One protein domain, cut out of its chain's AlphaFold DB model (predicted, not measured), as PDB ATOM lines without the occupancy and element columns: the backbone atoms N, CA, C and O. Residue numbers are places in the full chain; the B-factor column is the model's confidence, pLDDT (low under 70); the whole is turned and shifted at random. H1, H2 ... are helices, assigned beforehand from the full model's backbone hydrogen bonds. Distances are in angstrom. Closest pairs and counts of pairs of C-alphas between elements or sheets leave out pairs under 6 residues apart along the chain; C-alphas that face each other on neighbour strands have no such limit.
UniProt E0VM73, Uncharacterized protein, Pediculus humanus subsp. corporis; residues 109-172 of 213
ATOM      1  N   ALA A 109     221.169 223.547 229.897       88.31
ATOM      2  CA  ALA A 109     220.590 222.427 230.634       88.31
ATOM      3  C   ALA A 109     221.580 221.257 230.761       88.31
ATOM      4  O   ALA A 109     221.809 220.747 231.861       88.31
ATOM      5  N   ARG A 110     222.223 220.856 229.659       90.19
ATOM      6  CA  ARG A 110     223.238 219.796 229.663       90.19
ATOM      7  C   ARG A 110     224.538 220.246 230.308       90.19
ATOM      8  O   ARG A 110     225.143 219.442 231.007       90.19
ATOM      9  N   LYS A 111     224.941 221.511 230.156       92.00
ATOM     10  CA  LYS A 111     226.069 222.100 230.897       92.00
ATOM     11  C   LYS A 111     225.877 221.921 232.402       92.00
ATOM     12  O   LYS A 111     226.753 221.392 233.083       92.00
ATOM     13  N   ASN A 112     224.692 222.272 232.903       89.88
ATOM     14  CA  ASN A 112     224.330 222.065 234.301       89.88
ATOM     15  C   ASN A 112     224.341 220.577 234.681       89.88
ATOM     16  O   ASN A 112     224.843 220.233 235.748       89.88
ATOM     17  N   ALA A 113     223.844 219.685 233.817       88.75
ATOM     18  CA  ALA A 113     223.862 218.242 234.066       88.75
ATOM     19  C   ALA A 113     225.285 217.650 234.118       88.75
ATOM     20  O   ALA A 113     225.546 216.772 234.938       88.75
ATOM     21  N   ILE A 114     226.203 218.144 233.281       90.62
ATOM     22  CA  ILE A 114     227.621 217.756 233.270       90.62
ATOM     23  C   ILE A 114     228.298 218.212 234.568       90.62
ATOM     24  O   ILE A 114     228.964 217.416 235.228       90.62
ATOM     25  N   CYS A 115     228.125 219.481 234.949       90.81
ATOM     26  CA  CYS A 115     228.921 220.087 236.019       90.81
ATOM     27  C   CYS A 115     228.355 219.912 237.433       90.81
ATOM     28  O   CYS A 115     229.133 219.892 238.390       90.81
ATOM     29  N   ASN A 116     227.040 219.716 237.575       88.12
ATOM     30  CA  ASN A 116     226.398 219.385 238.855       88.12
ATOM     31  C   ASN A 116     226.275 217.871 239.084       88.12
ATOM     32  O   ASN A 116     225.528 217.430 239.960       88.12
ATOM     33  N   PHE A 117     226.971 217.055 238.290       81.00
ATOM     34  CA  PHE A 117     226.920 215.612 238.435       81.00
ATOM     35  C   PHE A 117     227.488 215.163 239.787       81.00
ATOM     36  O   PHE A 117     228.609 215.502 240.167       81.00
ATOM     37  N   ASN A 118     226.721 214.343 240.505       70.38
ATOM     38  CA  ASN A 118     227.175 213.728 241.744       70.38
ATOM     39  C   ASN A 118     227.968 212.452 241.434       70.38
ATOM     40  O   ASN A 118     227.474 211.559 240.747       70.38
ATOM     41  N   LEU A 119     229.163 212.327 242.025       63.16
ATOM     42  CA  LEU A 119     230.074 211.177 241.873       63.16
ATOM     43  C   LEU A 119     229.427 209.805 242.165       63.16
ATOM     44  O   LEU A 119     229.970 208.782 241.756       63.16
ATOM     45  N   GLY A 120     228.269 209.772 242.837       60.72
ATOM     46  CA  GLY A 120     227.514 208.550 243.135       60.72
ATOM     47  C   GLY A 120     226.989 207.798 241.905       60.72
ATOM     48  O   GLY A 120     226.793 206.592 241.985       60.72
ATOM     49  N   ASN A 121     226.832 208.473 240.763       61.25
ATOM     50  CA  ASN A 121     226.366 207.865 239.509       61.25
ATOM     51  C   ASN A 121     227.522 207.323 238.626       61.25
ATOM     52  O   ASN A 121     227.273 206.781 237.553       61.25
ATOM     53  N   GLY A 122     228.781 207.448 239.072       76.06
ATOM     54  CA  GLY A 122     229.965 206.877 238.419       76.06
ATOM     55  C   GLY A 122     230.590 207.752 237.320       76.06
ATOM     56  O   GLY A 122     229.922 208.259 236.424       76.06
ATOM     57  N   ILE A 123     231.920 207.893 237.358       86.25
ATOM     58  CA  ILE A 123     232.726 208.652 236.373       86.25
ATOM     59  C   ILE A 123     232.551 208.108 234.944       86.25
ATOM     60  O   ILE A 123     232.638 208.853 233.968       86.25
ATOM     61  N   GLU A 124     232.304 206.807 234.814       87.75
ATOM     62  CA  GLU A 124     232.108 206.128 233.532       87.75
ATOM     63  C   GLU A 124     230.858 206.625 232.796       87.75
ATOM     64  O   GLU A 124     230.923 206.901 231.596       87.75
ATOM     65  N   TRP A 125     229.757 206.847 233.524       86.75
ATOM     66  CA  TRP A 125     228.553 207.453 232.960       86.75
ATOM     67  C   TRP A 125     228.848 208.848 232.412       86.75
ATOM     68  O   TRP A 125     228.454 209.153 231.291       86.75
ATOM     69  N   LEU A 126     229.588 209.676 233.159       90.12
ATOM     70  CA  LEU A 126     229.874 211.051 232.745       90.12
ATOM     71  C   LEU A 126     230.741 211.082 231.483       90.12
ATOM     72  O   LEU A 126     230.462 211.847 230.567       90.12
ATOM     73  N   LYS A 127     231.748 210.205 231.387       91.56
ATOM     74  CA  LYS A 127     232.538 210.042 230.156       91.56
ATOM     75  C   LYS A 127     231.665 209.616 228.976       91.56
ATOM     76  O   LYS A 127     231.773 210.203 227.904       91.56
ATOM     77  N   SER A 128     230.786 208.636 229.179       90.19
ATOM     78  CA  SER A 128     229.833 208.206 228.151       90.19
ATOM     79  C   SER A 128     228.933 209.368 227.713       90.19
ATOM     80  O   SER A 128     228.836 209.663 226.524       90.19
ATOM     81  N   PHE A 129     228.376 210.115 228.668       90.44
ATOM     82  CA  PHE A 129     227.513 211.268 228.416       90.44
ATOM     83  C   PHE A 129     228.233 212.370 227.626       90.44
ATOM     84  O   PHE A 129     227.718 212.821 226.601       90.44
ATOM     85  N   LEU A 130     229.464 212.726 228.006       92.25
ATOM     86  CA  LEU A 130     230.315 213.669 227.264       92.25
ATOM     87  C   LEU A 130     230.641 213.194 225.838       92.25
ATOM     88  O   LEU A 130     230.884 214.019 224.959       92.25
ATOM     89  N   GLY A 131     230.630 211.881 225.592       91.69
ATOM     90  CA  GLY A 131     230.786 211.288 224.261       91.69
ATOM     91  C   GLY A 131     229.524 211.310 223.396       91.69
ATOM     92  O   GLY A 131     229.602 211.036 222.197       91.69
ATOM     93  N   THR A 132     228.367 211.644 223.968       89.94
ATOM     94  CA  THR A 132     227.104 211.777 223.219       89.94
ATOM     95  C   THR A 132     226.801 213.215 222.808       89.94
ATOM     96  O   THR A 132     226.143 213.423 221.787       89.94
ATOM     97  N   ILE A 133     227.297 214.194 223.572       90.31
ATOM     98  CA  ILE A 133     226.995 215.617 223.382       90.31
ATOM     99  C   ILE A 133     228.010 216.261 222.436       90.31
ATOM    100  O   ILE A 133     229.217 216.082 222.596       90.31
ATOM    101  N   ARG A 134     227.503 217.040 221.481       91.38
ATOM    102  CA  ARG A 134     228.266 217.786 220.470       91.38
ATOM    103  C   ARG A 134     228.254 219.291 220.708       91.38
ATOM    104  O   ARG A 134     227.361 219.806 221.378       91.38
ATOM    105  N   LEU A 135     229.230 219.984 220.136       90.44
ATOM    106  CA  LEU A 135     229.233 221.446 220.040       90.44
ATOM    107  C   LEU A 135     228.188 221.941 219.028       90.44
ATOM    108  O   LEU A 135     227.732 221.163 218.190       90.44
ATOM    109  N   ARG A 136     227.760 223.205 219.142       88.38
ATOM    110  CA  ARG A 136     226.637 223.739 218.349       88.38
ATOM    111  C   ARG A 136     227.066 224.197 216.965       88.38
ATOM    112  O   ARG A 136     226.318 223.978 216.016       88.38
ATOM    113  N   HIS A 137     228.243 224.815 216.864       87.00
ATOM    114  CA  HIS A 137     228.816 225.231 215.587       87.00
ATOM    115  C   HIS A 137     229.736 224.153 215.015       87.00
ATOM    116  O   HIS A 137     229.537 223.680 213.900       87.00
ATOM    117  N   CYS A 138     230.690 223.674 215.812       88.75
ATOM    118  CA  CYS A 138     231.603 222.595 215.442       88.75
ATOM    119  C   CYS A 138     230.950 221.212 215.639       88.75
ATOM    120  O   CYS A 138     231.397 220.392 216.440       88.75
ATOM    121  N   CYS A 139     229.868 220.940 214.911       85.56
ATOM    122  CA  CYS A 139     228.945 219.833 215.187       85.56
ATOM    123  C   CYS A 139     229.521 218.421 215.049       85.56
ATOM    124  O   CYS A 139     228.935 217.459 215.550       85.56
ATOM    125  N   GLU A 140     230.639 218.263 214.348       83.75
ATOM    126  CA  GLU A 140     231.325 216.974 214.247       83.75
ATOM    127  C   GLU A 140     232.049 216.612 215.550       83.75
ATOM    128  O   GLU A 140     232.259 215.431 215.831       83.75
ATOM    129  N   TYR A 141     232.346 217.612 216.385       90.06
ATOM    130  CA  TYR A 141     233.108 217.454 217.610       90.06
ATOM    131  C   TYR A 141     232.203 217.188 218.808       90.06
ATOM    132  O   TYR A 141     231.289 217.954 219.138       90.06
ATOM    133  N   LYS A 142     232.496 216.091 219.504       92.94
ATOM    134  CA  LYS A 142     231.918 215.798 220.817       92.94
ATOM    135  C   LYS A 142     232.716 216.483 221.914       92.94
ATOM    136  O   LYS A 142     233.934 216.604 221.809       92.94
ATOM    137  N   ILE A 143     232.064 216.794 223.033       93.00
ATOM    138  CA  ILE A 143     232.735 217.436 224.176       93.00
ATOM    139  C   ILE A 143     233.935 216.608 224.657       93.00
ATOM    140  O   ILE A 143     234.985 217.172 224.955       93.00
ATOM    141  N   ILE A 144     233.812 215.276 224.709       93.25
ATOM    142  CA  ILE A 144     234.924 214.416 225.145       93.25
ATOM    143  C   ILE A 144     236.154 214.502 224.226       93.25
ATOM    144  O   ILE A 144     237.271 214.337 224.704       93.25
ATOM    145  N   GLU A 145     235.956 214.763 222.932       92.06
ATOM    146  CA  GLU A 145     237.018 214.853 221.923       92.06
ATOM    147  C   GLU A 145     237.620 216.268 221.868       92.06
ATOM    148  O   GLU A 145     238.805 216.421 221.583       92.06
ATOM    149  N   SER A 146     236.836 217.301 222.200       93.44
ATOM    150  CA  SER A 146     237.291 218.699 222.252       93.44
ATOM    151  C   SER A 146     238.117 219.042 223.497       93.44
ATOM    152  O   SER A 146     238.759 220.090 223.551       93.44
ATOM    153  N   LEU A 147     238.094 218.191 224.525       93.94
ATOM    154  CA  LEU A 147     238.829 218.406 225.768       93.94
ATOM    155  C   LEU A 147     240.149 217.635 225.763       93.94
ATOM    156  O   LEU A 147     240.196 216.433 225.514       93.94
ATOM    157  N   SER A 148     241.236 218.311 226.141       94.25
ATOM    158  CA  SER A 148     242.486 217.613 226.441       94.25
ATOM    159  C   SER A 148     242.318 216.712 227.670       94.25
ATOM    160  O   SER A 148     241.474 216.962 228.534       94.25
ATOM    161  N   GLN A 149     243.169 215.692 227.800       92.69
ATOM    162  CA  GLN A 149     243.093 214.744 228.917       92.69
ATOM    163  C   GLN A 149     243.122 215.438 230.294       92.69
ATOM    164  O   GLN A 149     242.366 215.064 231.187       92.69
ATOM    165  N   SER A 150     243.924 216.496 230.453       92.94
ATOM    166  CA  SER A 150     244.013 217.255 231.708       92.94
ATOM    167  C   SER A 150     242.774 218.110 231.992       92.94
ATOM    168  O   SER A 150     242.384 218.271 233.149       92.94
ATOM    169  N   LEU A 151     242.134 218.663 230.956       93.94
ATOM    170  CA  LEU A 151     240.870 219.385 231.103       93.94
ATOM    171  C   LEU A 151     239.728 218.425 231.417       93.94
ATOM    172  O   LEU A 151     238.914 218.728 232.286       93.94
ATOM    173  N   LEU A 152     239.712 217.253 230.780       93.19
ATOM    174  CA  LEU A 152     238.735 216.211 231.057       93.19
ATOM    175  C   LEU A 152     238.802 215.775 232.524       93.19
ATOM    176  O   LEU A 152     237.775 215.747 233.189       93.19
ATOM    177  N   GLU A 153     239.988 215.509 233.075       91.06
ATOM    178  CA  GLU A 153     240.142 215.161 234.499       91.06
ATOM    179  C   GLU A 153     239.594 216.241 235.447       91.06
ATOM    180  O   GLU A 153     238.956 215.923 236.452       91.06
ATOM    181  N   ARG A 154     239.786 217.522 235.108       91.81
ATOM    182  CA  ARG A 154     239.248 218.657 235.878       91.81
ATOM    183  C   ARG A 154     237.728 218.762 235.763       91.81
ATOM    184  O   ARG A 154     237.067 218.989 236.771       91.81
ATOM    185  N   VAL A 155     237.166 218.522 234.578       92.69
ATOM    186  CA  VAL A 155     235.710 218.445 234.363       92.69
ATOM    187  C   VAL A 155     235.104 217.288 235.161       92.69
ATOM    188  O   VAL A 155     234.101 217.478 235.842       92.69
ATOM    189  N   LEU A 156     235.746 216.115 235.165       90.44
ATOM    190  CA  LEU A 156     235.287 214.935 235.910       90.44
ATOM    191  C   LEU A 156     235.324 215.126 237.436       90.44
ATOM    192  O   LEU A 156     234.605 214.436 238.156       90.44
ATOM    193  N   LYS A 157     236.140 216.060 237.940       86.88
ATOM    194  CA  LYS A 157     236.164 216.450 239.360       86.88
ATOM    195  C   LYS A 157     234.938 217.289 239.763       86.88
ATOM    196  O   LYS A 157     234.646 217.394 240.958       86.88
ATOM    197  N   GLY A 158     234.226 217.856 238.785       81.00
ATOM    198  CA  GLY A 158     233.044 218.698 238.971       81.00
ATOM    199  C   GLY A 158     233.347 220.066 239.596       81.00
ATOM    200  O   GLY A 158     234.505 220.479 239.694       81.00
ATOM    201  N   LYS A 159     232.290 220.740 240.080       84.00
ATOM    202  CA  LYS A 159     232.308 222.075 240.729       84.00
ATOM    203  C   LYS A 159     232.518 223.244 239.750       84.00
ATOM    204  O   LYS A 159     232.425 223.079 238.539       84.00
ATOM    205  N   ASP A 160     232.819 224.427 240.283       91.06
ATOM    206  CA  ASP A 160     232.984 225.690 239.542       91.06
ATOM    207  C   ASP A 160     234.014 225.607 238.404       91.06
ATOM    208  O   ASP A 160     233.891 226.262 237.372       91.06
ATOM    209  N   GLU A 161     235.038 224.767 238.571       91.50
ATOM    210  CA  GLU A 161     236.057 224.552 237.547       91.50
ATOM    211  C   GLU A 161     235.492 223.874 236.292       91.50
ATOM    212  O   GLU A 161     235.921 224.216 235.190       91.50
ATOM    213  N   CYS A 162     234.509 222.980 236.447       93.69
ATOM    214  CA  CYS A 162     233.799 222.378 235.321       93.69
ATOM    215  C   CYS A 162     233.058 223.444 234.517       93.69
ATOM    216  O   CYS A 162     233.264 223.528 233.309       93.69
ATOM    217  N   PHE A 163     232.268 224.293 235.189       94.50
ATOM    218  CA  PHE A 163     231.519 225.363 234.527       94.50
ATOM    219  C   PHE A 163     232.447 226.257 233.718       94.50
ATOM    220  O   PHE A 163     232.240 226.424 232.524       94.50
ATOM    221  N   ARG A 164     233.551 226.705 234.324       95.81
ATOM    222  CA  ARG A 164     234.537 227.540 233.635       95.81
ATOM    223  C   ARG A 164     235.159 226.857 232.411       95.81
ATOM    224  O   ARG A 164     235.388 227.516 231.405       95.81
ATOM    225  N   ILE A 165     235.487 225.564 232.488       96.12
ATOM    226  CA  ILE A 165     236.077 224.840 231.347       96.12
ATOM    227  C   ILE A 165     235.054 224.678 230.220       96.12
ATOM    228  O   ILE A 165     235.404 224.884 229.061       96.12
ATOM    229  N   ILE A 166     233.814 224.319 230.554       95.44
ATOM    230  CA  ILE A 166     232.749 224.136 229.566       95.44
ATOM    231  C   ILE A 166     232.339 225.478 228.947       95.44
ATOM    232  O   ILE A 166     232.178 225.538 227.734       95.44
ATOM    233  N   ASP A 167     232.248 226.554 229.728       95.81
ATOM    234  CA  ASP A 167     231.976 227.900 229.210       95.81
ATOM    235  C   ASP A 167     233.099 228.366 228.272       95.81
ATOM    236  O   ASP A 167     232.818 228.781 227.155       95.81
ATOM    237  N   ASN A 168     234.372 228.179 228.644       96.06
ATOM    238  CA  ASN A 168     235.491 228.488 227.746       96.06
ATOM    239  C   ASN A 168     235.427 227.685 226.434       96.06
ATOM    240  O   ASN A 168     235.804 228.192 225.381       96.06
ATOM    241  N   LEU A 169     234.993 226.422 226.489       95.31
ATOM    242  CA  LEU A 169     234.817 225.598 225.294       95.31
ATOM    243  C   LEU A 169     233.682 226.138 224.408       95.31
ATOM    244  O   LEU A 169     233.837 226.198 223.192       95.31
ATOM    245  N   VAL A 170     232.571 226.569 225.012       93.88
ATOM    246  CA  VAL A 170     231.462 227.231 224.306       93.88
ATOM    247  C   VAL A 170     231.910 228.559 223.695       93.88
ATOM    248  O   VAL A 170     231.537 228.858 222.566       93.88
ATOM    249  N   ASP A 171     232.745 229.337 224.382       95.06
ATOM    250  CA  ASP A 171     233.291 230.587 223.847       95.06
ATOM    251  C   ASP A 171     234.169 230.348 222.613       95.06
ATOM    252  O   ASP A 171     234.089 231.105 221.644       95.06
ATOM    253  N   VAL A 172     234.968 229.274 222.610       94.00
ATOM    254  CA  VAL A 172     235.750 228.863 221.431       94.00
ATOM    255  C   VAL A 172     234.832 228.445 220.278       94.00
ATOM    256  O   VAL A 172     235.073 228.859 219.145       94.00
TER     257      VAL A 172
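This is residues 109 to 172 of the 213 residues of an uncharacterized protein of Pediculus humanus subsp. corporis (UniProt E0VM73). Five helices are set round a common middle, with the longest, H5, along one side and H2 on the side across from it; H1 and H4 fill the two sides between them, and the short H3 sits near one end of H2. Two stretches outside the helices make the ends of the longest axis: residues 116 to 122 at one end and the long link of residues 131 to 142 at the other. The printed part has 64 residues, with five named helices in the order H1, H2, H3, H4, H5 and no named strand; its class is all helix. It is compact, with a radius of gyration of the C-alphas of 10.7 A, and rounded, with spans of 32 by 24 by 21 A.

H5, residues 160 to 172, touches H4, residues 149 to 156, with its residues 161 to 165 alone. Their closest C-alphas, those of Val 155 and Cys 162, are 4.5 A apart, and they run opposite ways at a steep tilt of 55 degrees. H5 also touches H1, residues 109 to 115, opposite ways at a steep tilt of 52 degrees; the closest C-alphas are those of Cys 115 and Cys 162, at 5.4 A. H2, residues 123 to 130, and H5 are apart. H2 and H1 are close but not clearly touching, with the C-alphas of Ile 114 and Leu 126 closest at 7.1 A; they run opposite ways at a shallow tilt of 34 degrees, only just short of steep. H2 and H4 are close but not clearly touching and about perpendicular, at 76 degrees; their closest C-alphas, those of Ile 123 and Leu 156, are 6.8 A apart. H3, residues 143 to 146, and H2 only just touch, with 3 pairs of C-alphas within 8 A, the closest those of Leu 130 and Ile 144 at 5.1 A. H1 and H3 are apart. In H1, H2, H4 and H5 every O i to N i+4 pair is within hydrogen-bond range; H3 is too short for such a pair.

H5 measures 18.6 A from C-alpha 160 at (232.984, 225.690, 239.542) to C-alpha 172 at (235.750, 228.863, 221.431). H2 measures 10.7 A, H4 10.5 A, H1 10.2 A and H3 5.1 A. H1 begins at C-alpha 109, at (220.590, 222.427, 230.634).

The two C-alphas farthest apart are those of Gly 120 and His 137, at 32.2 A. The printed part has no cut. The link from H2 to H3 is long, with 12 residues; those from H3 to H4 and from H4 to H5 are tight. The mean pLDDT of the printed part is 89.0, and residues 119 to 121 are under 70.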